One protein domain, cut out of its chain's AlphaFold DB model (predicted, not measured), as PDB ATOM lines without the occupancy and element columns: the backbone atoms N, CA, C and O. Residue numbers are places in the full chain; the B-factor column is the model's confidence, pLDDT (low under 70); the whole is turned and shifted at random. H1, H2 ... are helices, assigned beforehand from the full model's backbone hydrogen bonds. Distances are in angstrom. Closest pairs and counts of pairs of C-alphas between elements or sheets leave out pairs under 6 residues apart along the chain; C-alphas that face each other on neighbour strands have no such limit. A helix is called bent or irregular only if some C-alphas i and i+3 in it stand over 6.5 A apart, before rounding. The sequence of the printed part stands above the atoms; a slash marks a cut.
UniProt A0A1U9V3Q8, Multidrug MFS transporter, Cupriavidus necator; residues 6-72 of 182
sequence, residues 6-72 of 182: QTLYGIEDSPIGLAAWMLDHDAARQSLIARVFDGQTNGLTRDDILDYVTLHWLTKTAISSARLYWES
ATOM      1  N   GLN A   6     244.301 216.423 125.738       92.25
ATOM      2  CA  GLN A   6     243.102 217.210 125.450       92.25
ATOM      3  C   GLN A   6     242.520 216.969 124.046       92.25
ATOM      4  O   GLN A   6     241.330 217.163 123.840       92.25
ATOM      5  N   THR A   7     243.322 216.532 123.068       91.44
ATOM      6  CA  THR A   7     242.811 216.262 121.710       91.44
ATOM      7  C   THR A   7     241.972 214.990 121.643       91.44
ATOM      8  O   THR A   7     241.311 214.753 120.640       91.44
ATOM      9  N   LEU A   8     241.979 214.173 122.700       89.50
ATOM     10  CA  LEU A   8     241.210 212.937 122.769       89.50
ATOM     11  C   LEU A   8     239.730 213.161 123.115       89.50
ATOM     12  O   LEU A   8     239.019 212.180 123.249       89.50
ATOM     13  N   TYR A   9     239.231 214.399 123.221       90.56
ATOM     14  CA  TYR A   9     237.832 214.677 123.589       90.56
ATOM     15  C   TYR A   9     236.773 213.891 122.808       90.56
ATOM     16  O   TYR A   9     235.725 213.595 123.369       90.56
ATOM     17  N   GLY A  10     237.051 213.510 121.558       90.12
ATOM     18  CA  GLY A  10     236.139 212.678 120.771       90.12
ATOM     19  C   GLY A  10     235.805 211.326 121.417       90.12
ATOM     20  O   GLY A  10     234.736 210.790 121.149       90.12
ATOM     21  N   ILE A  11     236.661 210.785 122.296       91.62
ATOM     22  CA  ILE A  11     236.360 209.532 123.011       91.62
ATOM     23  C   ILE A  11     235.352 209.743 124.147       91.62
ATOM     24  O   ILE A  11     234.599 208.831 124.448       91.62
ATOM     25  N   GLU A  12     235.292 210.934 124.752       91.50
ATOM     26  CA  GLU A  12     234.319 211.274 125.810       91.50
ATOM     27  C   GLU A  12     232.944 211.650 125.253       91.50
ATOM     28  O   GLU A  12     231.993 211.802 126.011       91.50
ATOM     29  N   ASP A  13     232.831 211.843 123.940       94.38
ATOM     30  CA  ASP A  13     231.560 212.170 123.289       94.38
ATOM     31  C   ASP A  13     230.818 210.911 122.807       94.38
ATOM     32  O   ASP A  13     229.665 210.966 122.385       94.38
ATOM     33  N   SER A  14     231.460 209.741 122.898       95.31
ATOM     34  CA  SER A  14     230.881 208.465 122.492       95.31
ATOM     35  C   SER A  14     231.137 207.386 123.543       95.31
ATOM     36  O   SER A  14     232.290 206.998 123.730       95.31
ATOM     37  N   PRO A  15     230.096 206.804 124.169       94.56
ATOM     38  CA  PRO A  15     230.297 205.722 125.131       94.56
ATOM     39  C   PRO A  15     230.900 204.476 124.462       94.56
ATOM     40  O   PRO A  15     231.652 203.735 125.086       94.56
ATOM     41  N   ILE A  16     230.627 204.276 123.169       95.50
ATOM     42  CA  ILE A  16     231.210 203.194 122.366       95.50
ATOM     43  C   ILE A  16     232.678 203.497 122.048       95.50
ATOM     44  O   ILE A  16     233.517 202.604 122.143       95.50
ATOM     45  N   GLY A  17     232.999 204.750 121.706       94.12
ATOM     46  CA  GLY A  17     234.378 205.189 121.479       94.12
ATOM     47  C   GLY A  17     235.238 205.064 122.737       94.12
ATOM     48  O   GLY A  17     236.348 204.535 122.668       94.12
ATOM     49  N   LEU A  18     234.700 205.469 123.890       94.06
ATOM     50  CA  LEU A  18     235.344 205.290 125.187       94.06
ATOM     51  C   LEU A  18     235.565 203.809 125.509       94.06
ATOM     52  O   LEU A  18     236.678 203.424 125.862       94.06
ATOM     53  N   ALA A  19     234.535 202.973 125.345       93.56
ATOM     54  CA  ALA A  19     234.644 201.536 125.583       93.56
ATOM     55  C   ALA A  19     235.724 200.905 124.695       93.56
ATOM     56  O   ALA A  19     236.621 200.241 125.203       93.56
ATOM     57  N   ALA A  20     235.694 201.161 123.385       92.56
ATOM     58  CA  ALA A  20     236.693 200.637 122.457       92.56
ATOM     59  C   ALA A  20     238.118 201.050 122.861       92.56
ATOM     60  O   ALA A  20     239.014 200.210 122.902       92.56
ATOM     61  N   TRP A  21     238.306 202.318 123.234       89.94
ATOM     62  CA  TRP A  21     239.594 202.838 123.691       89.94
ATOM     63  C   TRP A  21     240.084 202.183 124.992       89.94
ATOM     64  O   TRP A  21     241.276 201.927 125.145       89.94
ATOM     65  N   MET A  22     239.184 201.911 125.940       88.94
ATOM     66  CA  MET A  22     239.536 201.318 127.237       88.94
ATOM     67  C   MET A  22     239.816 199.812 127.154       88.94
ATOM     68  O   MET A  22     240.638 199.304 127.917       88.94
ATOM     69  N   LEU A  23     239.139 199.097 126.253       88.94
ATOM     70  CA  LEU A  23     239.281 197.645 126.103       88.94
ATOM     71  C   LEU A  23     240.534 197.253 125.299       88.94
ATOM     72  O   LEU A  23     241.076 196.167 125.508       88.94
ATOM     73  N   ASP A  24     241.016 198.130 124.416       86.31
ATOM     74  CA  ASP A  24     242.164 197.884 123.531       86.31
ATOM     75  C   ASP A  24     243.495 198.382 124.125       86.31
ATOM     76  O   ASP A  24     244.168 199.257 123.584       86.31
ATOM     77  N   HIS A  25     243.875 197.854 125.295       79.62
ATOM     78  CA  HIS A  25     245.129 198.261 125.941       79.62
ATOM     79  C   HIS A  25     246.346 197.440 125.465       79.62
ATOM     80  O   HIS A  25     247.424 198.000 125.254       79.62
ATOM     81  N   ASP A  26     246.214 196.116 125.355       81.56
ATOM     82  CA  ASP A  26     247.229 195.202 124.814       81.56
ATOM     83  C   ASP A  26     246.597 193.857 124.426       81.56
ATOM     84  O   ASP A  26     245.528 193.492 124.920       81.56
ATOM     85  N   ALA A  27     247.287 193.097 123.572       82.75
ATOM     86  CA  ALA A  27     246.769 191.855 123.001       82.75
ATOM     87  C   ALA A  27     246.428 190.782 124.052       82.75
ATOM     88  O   ALA A  27     245.439 190.061 123.897       82.75
ATOM     89  N   ALA A  28     247.214 190.668 125.130       80.25
ATOM     90  CA  ALA A  28     246.961 189.669 126.164       80.25
ATOM     91  C   ALA A  28     245.676 190.011 126.930       80.25
ATOM     92  O   ALA A  28     244.794 189.158 127.072       80.25
ATOM     93  N   ARG A  29     245.512 191.272 127.339       77.44
ATOM     94  CA  ARG A  29     244.301 191.737 128.031       77.44
ATOM     95  C   ARG A  29     243.069 191.711 127.140       77.44
ATOM     96  O   ARG A  29     242.022 191.244 127.583       77.44
ATOM     97  N   GLN A  30     243.199 192.131 125.885       84.31
ATOM     98  CA  GLN A  30     242.107 192.070 124.919       84.31
ATOM     99  C   GLN A  30     241.615 190.627 124.734       84.31
ATOM    100  O   GLN A  30     240.409 190.385 124.728       84.31
ATOM    101  N   SER A  31     242.530 189.648 124.684       84.56
ATOM    102  CA  SER A  31     242.167 188.228 124.595       84.56
ATOM    103  C   SER A  31     241.419 187.713 125.831       84.56
ATOM    104  O   SER A  31     240.518 186.885 125.703       84.56
ATOM    105  N   LEU A  32     241.756 188.210 127.027       81.75
ATOM    106  CA  LEU A  32     241.061 187.852 128.266       81.75
ATOM    107  C   LEU A  32     239.656 188.451 128.306       81.75
ATOM    108  O   LEU A  32     238.706 187.739 128.620       81.75
ATOM    109  N   ILE A  33     239.533 189.730 127.950       85.88
ATOM    110  CA  ILE A  33     238.254 190.439 127.862       85.88
ATOM    111  C   ILE A  33     237.335 189.730 126.862       85.88
ATOM    112  O   ILE A  33     236.200 189.420 127.210       85.88
ATOM    113  N   ALA A  34     237.827 189.399 125.662       88.50
ATOM    114  CA  ALA A  34     237.042 188.701 124.642       88.50
ATOM    115  C   ALA A  34     236.448 187.381 125.169       88.50
ATOM    116  O   ALA A  34     235.244 187.164 125.068       88.50
ATOM    117  N   ARG A  35     237.257 186.562 125.855       85.88
ATOM    118  CA  ARG A  35     236.796 185.298 126.458       85.88
ATOM    119  C   ARG A  35     235.691 185.488 127.500       85.88
ATOM    120  O   ARG A  35     234.826 184.624 127.616       85.88
ATOM    121  N   VAL A  36     235.709 186.593 128.253       87.75
ATOM    122  CA  VAL A  36     234.646 186.917 129.225       87.75
ATOM    123  C   VAL A  36     233.320 187.179 128.509       87.75
ATOM    124  O   VAL A  36     232.276 186.711 128.965       87.75
ATOM    125  N   PHE A  37     233.350 187.863 127.363       87.31
ATOM    126  CA  PHE A  37     232.157 188.075 126.535       87.31
ATOM    127  C   PHE A  37     231.694 186.803 125.806       87.31
ATOM    128  O   PHE A  37     230.495 186.659 125.575       87.31
ATOM    129  N   ASP A  38     232.597 185.851 125.556       89.56
ATOM    130  CA  ASP A  38     232.271 184.499 125.064       89.56
ATOM    131  C   ASP A  38     231.717 183.563 126.164       89.56
ATOM    132  O   ASP A  38     231.456 182.384 125.919       89.56
ATOM    133  N   GLY A  39     231.534 184.064 127.394       84.56
ATOM    134  CA  GLY A  39     230.939 183.326 128.512       84.56
ATOM    135  C   GLY A  39     231.928 182.527 129.366       84.56
ATOM    136  O   GLY A  39     231.501 181.769 130.240       84.56
ATOM    137  N   GLN A  40     233.239 182.681 129.159       83.06
ATOM    138  CA  GLN A  40     234.253 182.043 130.004       83.06
ATOM    139  C   GLN A  40     234.494 182.852 131.282       83.06
ATOM    140  O   GLN A  40     234.600 184.077 131.254       83.06
ATOM    141  N   THR A  41     234.652 182.170 132.417       70.81
ATOM    142  CA  THR A  41     234.894 182.815 133.713       70.81
ATOM    143  C   THR A  41     236.358 182.674 134.127       70.81
ATOM    144  O   THR A  41     236.833 181.597 134.468       70.81
ATOM    145  N   ASN A  42     237.084 183.794 134.137       69.44
ATOM    146  CA  ASN A  42     238.512 183.845 134.496       69.44
ATOM    147  C   ASN A  42     238.769 184.756 135.711       69.44
ATOM    148  O   ASN A  42     239.818 185.384 135.824       69.44
ATOM    149  N   GLY A  43     237.784 184.866 136.610       73.38
ATOM    150  CA  GLY A  43     237.810 185.783 137.756       73.38
ATOM    151  C   GLY A  43     237.365 187.214 137.437       73.38
ATOM    152  O   GLY A  43     237.184 187.986 138.368       73.38
ATOM    153  N   LEU A  44     237.151 187.549 136.163       77.50
ATOM    154  CA  LEU A  44     236.556 188.801 135.692       77.50
ATOM    155  C   LEU A  44     235.182 188.501 135.078       77.50
ATOM    156  O   LEU A  44     235.052 187.522 134.336       77.50
ATOM    157  N   THR A  45     234.179 189.319 135.384       86.19
ATOM    158  CA  THR A  45     232.833 189.219 134.807       86.19
ATOM    159  C   THR A  45     232.592 190.303 133.759       86.19
ATOM    160  O   THR A  45     233.325 191.287 133.660       86.19
ATOM    161  N   ARG A  46     231.546 190.119 132.946       89.12
ATOM    162  CA  ARG A  46     231.106 191.132 131.980       89.12
ATOM    163  C   ARG A  46     230.715 192.438 132.675       89.12
ATOM    164  O   ARG A  46     231.027 193.509 132.158       89.12
ATOM    165  N   ASP A  47     230.054 192.337 133.821       90.00
ATOM    166  CA  ASP A  47     229.578 193.497 134.569       90.00
ATOM    167  C   ASP A  47     230.755 194.289 135.149       90.00
ATOM    168  O   ASP A  47     230.773 195.503 135.003       90.00
ATOM    169  N   ASP A  48     231.815 193.625 135.632       87.94
ATOM    170  CA  ASP A  48     233.041 194.311 136.086       87.94
ATOM    171  C   ASP A  48     233.656 195.197 134.986       87.94
ATOM    172  O   ASP A  48     234.159 196.298 135.240       87.94
ATOM    173  N   ILE A  49     233.626 194.718 133.738       88.38
ATOM    174  CA  ILE A  49     234.149 195.455 132.585       88.38
ATOM    175  C   ILE A  49     233.255 196.663 132.280       88.38
ATOM    176  O   ILE A  49     233.760 197.772 132.080       88.38
ATOM    177  N   LEU A  50     231.937 196.454 132.254       91.94
ATOM    178  CA  LEU A  50     230.965 197.509 131.972       91.94
ATOM    179  C   LEU A  50     230.938 198.573 133.070       91.94
ATOM    180  O   LEU A  50     230.860 199.756 132.745       91.94
ATOM    181  N   ASP A  51     231.072 198.188 134.335       92.50
ATOM    182  CA  ASP A  51     231.123 199.103 135.474       92.50
ATOM    183  C   ASP A  51     232.329 200.035 135.379       92.50
ATOM    184  O   ASP A  51     232.207 201.245 135.574       92.50
ATOM    185  N   TYR A  52     233.493 199.504 134.997       89.62
ATOM    186  CA  TYR A  52     234.699 200.312 134.830       89.62
ATOM    187  C   TYR A  52     234.568 201.340 133.698       89.62
ATOM    188  O   TYR A  52     234.936 202.506 133.878       89.62
ATOM    189  N   VAL A  53     234.004 200.945 132.553       93.31
ATOM    190  CA  VAL A  53     233.725 201.870 131.438       93.31
ATOM    191  C   VAL A  53     232.673 202.906 131.842       93.31
ATOM    192  O   VAL A  53     232.853 204.103 131.611       93.31
ATOM    193  N   THR A  54     231.602 202.464 132.501       95.12
ATOM    194  CA  THR A  54     230.494 203.323 132.943       95.12
ATOM    195  C   THR A  54     230.963 204.352 133.965       95.12
ATOM    196  O   THR A  54     230.571 205.516 133.883       95.12
ATOM    197  N   LEU A  55     231.859 203.972 134.878       94.75
ATOM    198  CA  LEU A  55     232.474 204.893 135.829       94.75
ATOM    199  C   LEU A  55     233.186 206.046 135.109       94.75
ATOM    200  O   LEU A  55     232.974 207.207 135.460       94.75
ATOM    201  N   HIS A  56     233.994 205.749 134.090       93.94
ATOM    202  CA  HIS A  56     234.724 206.776 133.339       93.94
ATOM    203  C   HIS A  56     233.782 207.658 132.522       93.94
ATOM    204  O   HIS A  56     233.946 208.878 132.520       93.94
ATOM    205  N   TRP A  57     232.760 207.053 131.911       95.75
ATOM    206  CA  TRP A  57     231.742 207.758 131.140       95.75
ATOM    207  C   TRP A  57     230.948 208.752 131.994       95.75
ATOM    208  O   TRP A  57     230.874 209.941 131.685       95.75
ATOM    209  N   LEU A  58     230.375 208.283 133.107       96.56
ATOM    210  CA  LEU A  58     229.503 209.103 133.953       96.56
ATOM    211  C   LEU A  58     230.266 210.216 134.674       96.56
ATOM    212  O   LEU A  58     229.701 211.277 134.938       96.56
ATOM    213  N   THR A  59     231.544 209.993 134.982       96.06
ATOM    214  CA  THR A  59     232.383 210.992 135.657       96.06
ATOM    215  C   THR A  59     233.137 211.909 134.691       96.06
ATOM    216  O   THR A  59     233.701 212.907 135.140       96.06
ATOM    217  N   LYS A  60     233.137 211.610 133.383       94.12
ATOM    218  CA  LYS A  60     233.923 212.314 132.352       94.12
ATOM    219  C   LYS A  60     235.412 212.400 132.705       94.12
ATOM    220  O   LYS A  60     236.025 213.474 132.668       94.12
ATOM    221  N   THR A  61     235.978 211.273 133.142       94.44
ATOM    222  CA  THR A  61     237.350 211.203 133.676       94.44
ATOM    223  C   THR A  61     238.360 210.509 132.763       94.44
ATOM    224  O   THR A  61     239.535 210.397 133.128       94.44
ATOM    225  N   ALA A  62     237.988 210.088 131.554       91.12
ATOM    226  CA  ALA A  62     238.937 209.490 130.615       91.12
ATOM    227  C   ALA A  62     240.024 210.499 130.198       91.12
ATOM    228  O   ALA A  62     241.211 210.171 130.151       91.12
ATOM    229  N   ILE A  63     239.658 211.766 129.977       92.88
ATOM    230  CA  ILE A  63     240.635 212.804 129.596       92.88
ATOM    231  C   ILE A  63     241.430 213.313 130.794       92.88
ATOM    232  O   ILE A  63     242.632 213.562 130.670       92.88
ATOM    233  N   SER A  64     240.796 213.472 131.959       92.56
ATOM    234  CA  SER A  64     241.508 213.917 133.162       92.56
ATOM    235  C   SER A  64     242.517 212.868 133.635       92.56
ATOM    236  O   SER A  64     243.647 213.235 133.953       92.56
ATOM    237  N   SER A  65     242.188 211.574 133.571       90.75
ATOM    238  CA  SER A  65     243.143 210.487 133.841       90.75
ATOM    239  C   SER A  65     244.270 210.425 132.801       90.75
ATOM    240  O   SER A  65     245.432 210.238 133.165       90.75
ATOM    241  N   ALA A  66     243.988 210.693 131.521       89.06
ATOM    242  CA  ALA A  66     245.015 210.767 130.479       89.06
ATOM    243  C   ALA A  66     246.057 211.881 130.722       89.06
ATOM    244  O   ALA A  66     247.192 211.770 130.246       89.06
ATOM    245  N   ARG A  67     245.716 212.944 131.469       91.12
ATOM    246  CA  ARG A  67     246.661 214.023 131.819       91.12
ATOM    247  C   ARG A  67     247.789 213.552 132.735       91.12
ATOM    248  O   ARG A  67     248.883 214.094 132.619       91.12
ATOM    249  N   LEU A  68     247.598 212.485 133.519       89.38
ATOM    250  CA  LEU A  68     248.687 211.872 134.297       89.38
ATOM    251  C   LEU A  68     249.856 211.442 133.399       89.38
ATOM    252  O   LEU A  68     251.017 211.625 133.752       89.38
ATOM    253  N   TYR A  69     249.565 210.945 132.193       86.38
ATOM    254  CA  TYR A  69     250.596 210.586 131.215       86.38
ATOM    255  C   TYR A  69     251.288 211.807 130.610       86.38
ATOM    256  O   TYR A  69     252.428 211.711 130.168       86.38
ATOM    257  N   TRP A  70     250.600 212.946 130.544       88.81
ATOM    258  CA  TRP A  70     251.210 214.204 130.125       88.81
ATOM    259  C   TRP A  70     252.109 214.777 131.226       88.81
ATOM    260  O   TRP A  70     253.168 215.313 130.913       88.81
ATOM    261  N   GLU A  71     251.725 214.655 132.493       88.94
ATOM    262  CA  GLU A  71     252.491 215.161 133.639       88.94
ATOM    263  C   GLU A  71     253.686 214.271 133.999       88.94
ATOM    264  O   GLU A  71     254.728 214.775 134.424       88.94
ATOM    265  N   SER A  72     253.585 212.960 133.770       84.62
ATOM    266  CA  SER A  72     254.681 212.019 133.998       84.62
ATOM    267  C   SER A  72     255.784 212.187 132.947       84.62
ATOM    268  O   SER A  72     255.740 211.611 131.861       84.62
TER     269      SER A  72
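What this domain is: This is residues 6 to 72 of the 182 residues of the protein "Multidrug MFS transporter" of Cupriavidus necator (UniProt A0A1U9V3Q8). The longest helix, H4, runs along the long axis of an open bracket, with H3 set crosswise at its first end and H5 turning off sharply at its last end. H1, H2 and H3 follow one another as a second layer over H4 and H5, where H2 packs on residues 53 to 57 of H4 and H1 lies beside H5. The printed part has 67 residues with five named helices in the order H1, H2, H3, H4, H5 and no named strand, and its class is all helix. It is only just compact, close to loose, with a radius of gyration of the C-alphas of 13.0 A, and it spans 36 by 24 by 16 A.

Where its parts are: H4, residues 46 to 59, is 20.2 A from first to last C-alpha and runs from C-alpha 46 at (231.106, 191.132, 131.980) to C-alpha 59 at (232.383, 210.992, 135.657). H3, residues 27 to 37, is 15.5 A long. H5, residues 62 to 71, is 15.0 A long and ends at C-alpha 71 at (252.491, 215.161, 133.639). H2, residues 15 to 23, is 12.1 A long. H1, residues 6 to 11, is 10.5 A long and begins at C-alpha 6 at (243.102, 217.210, 125.450); it is irregular, with C-alphas 7 and 10 being 7.6 A apart.

How they stand to each other: H2 is the hub and touches three helices. It touches H4, with residues 53 to 57 of H4 alone, at a steep tilt of 59 degrees, opposite ways; the closest C-alphas are those of Ala 19 and Val 53, 5.9 A. H2 and H3 only just touch, only at the corner by their link, with 3 pairs of C-alphas within 8 A; the closest are those of Leu 23 and Gln 30, 6.4 A. H1 and H2 touch only at the corner by their link, the closest C-alphas being those of Ile 11 and Leu 18, 4.9 A. H1 touches H5 at a shallow tilt of 28 degrees, opposite ways, with the C-alphas of Gln 6 and Ile 63 closest at 6.5 A. H4 and H5 are close but not clearly touching, about perpendicular at 77 degrees; their closest C-alphas are those of His 56 and Ala 62, 5.7 A. H3 and H4 are close but not clearly touching, with the C-alphas of Val 36 and Arg 46 closest at 6.2 A. H3 and H5 are apart. In H2, H3 and H4 every O i to N i+4 pair is within hydrogen-bond range; in H5 3 of 6 are, and in H1 0 of 2, beside 1 of 3 O i to N i+3 pairs.

The domain as a whole: The outline is only just elongated, and the two C-alphas farthest apart are those of Gly 39 and Glu 71, 38.8 A. The printed part has no cut. No link is long: the link from H3 to H4, eight residues, is short, and the other three are tight. The mean pLDDT of the printed part is 88.6, and residue 42 alone is under 70.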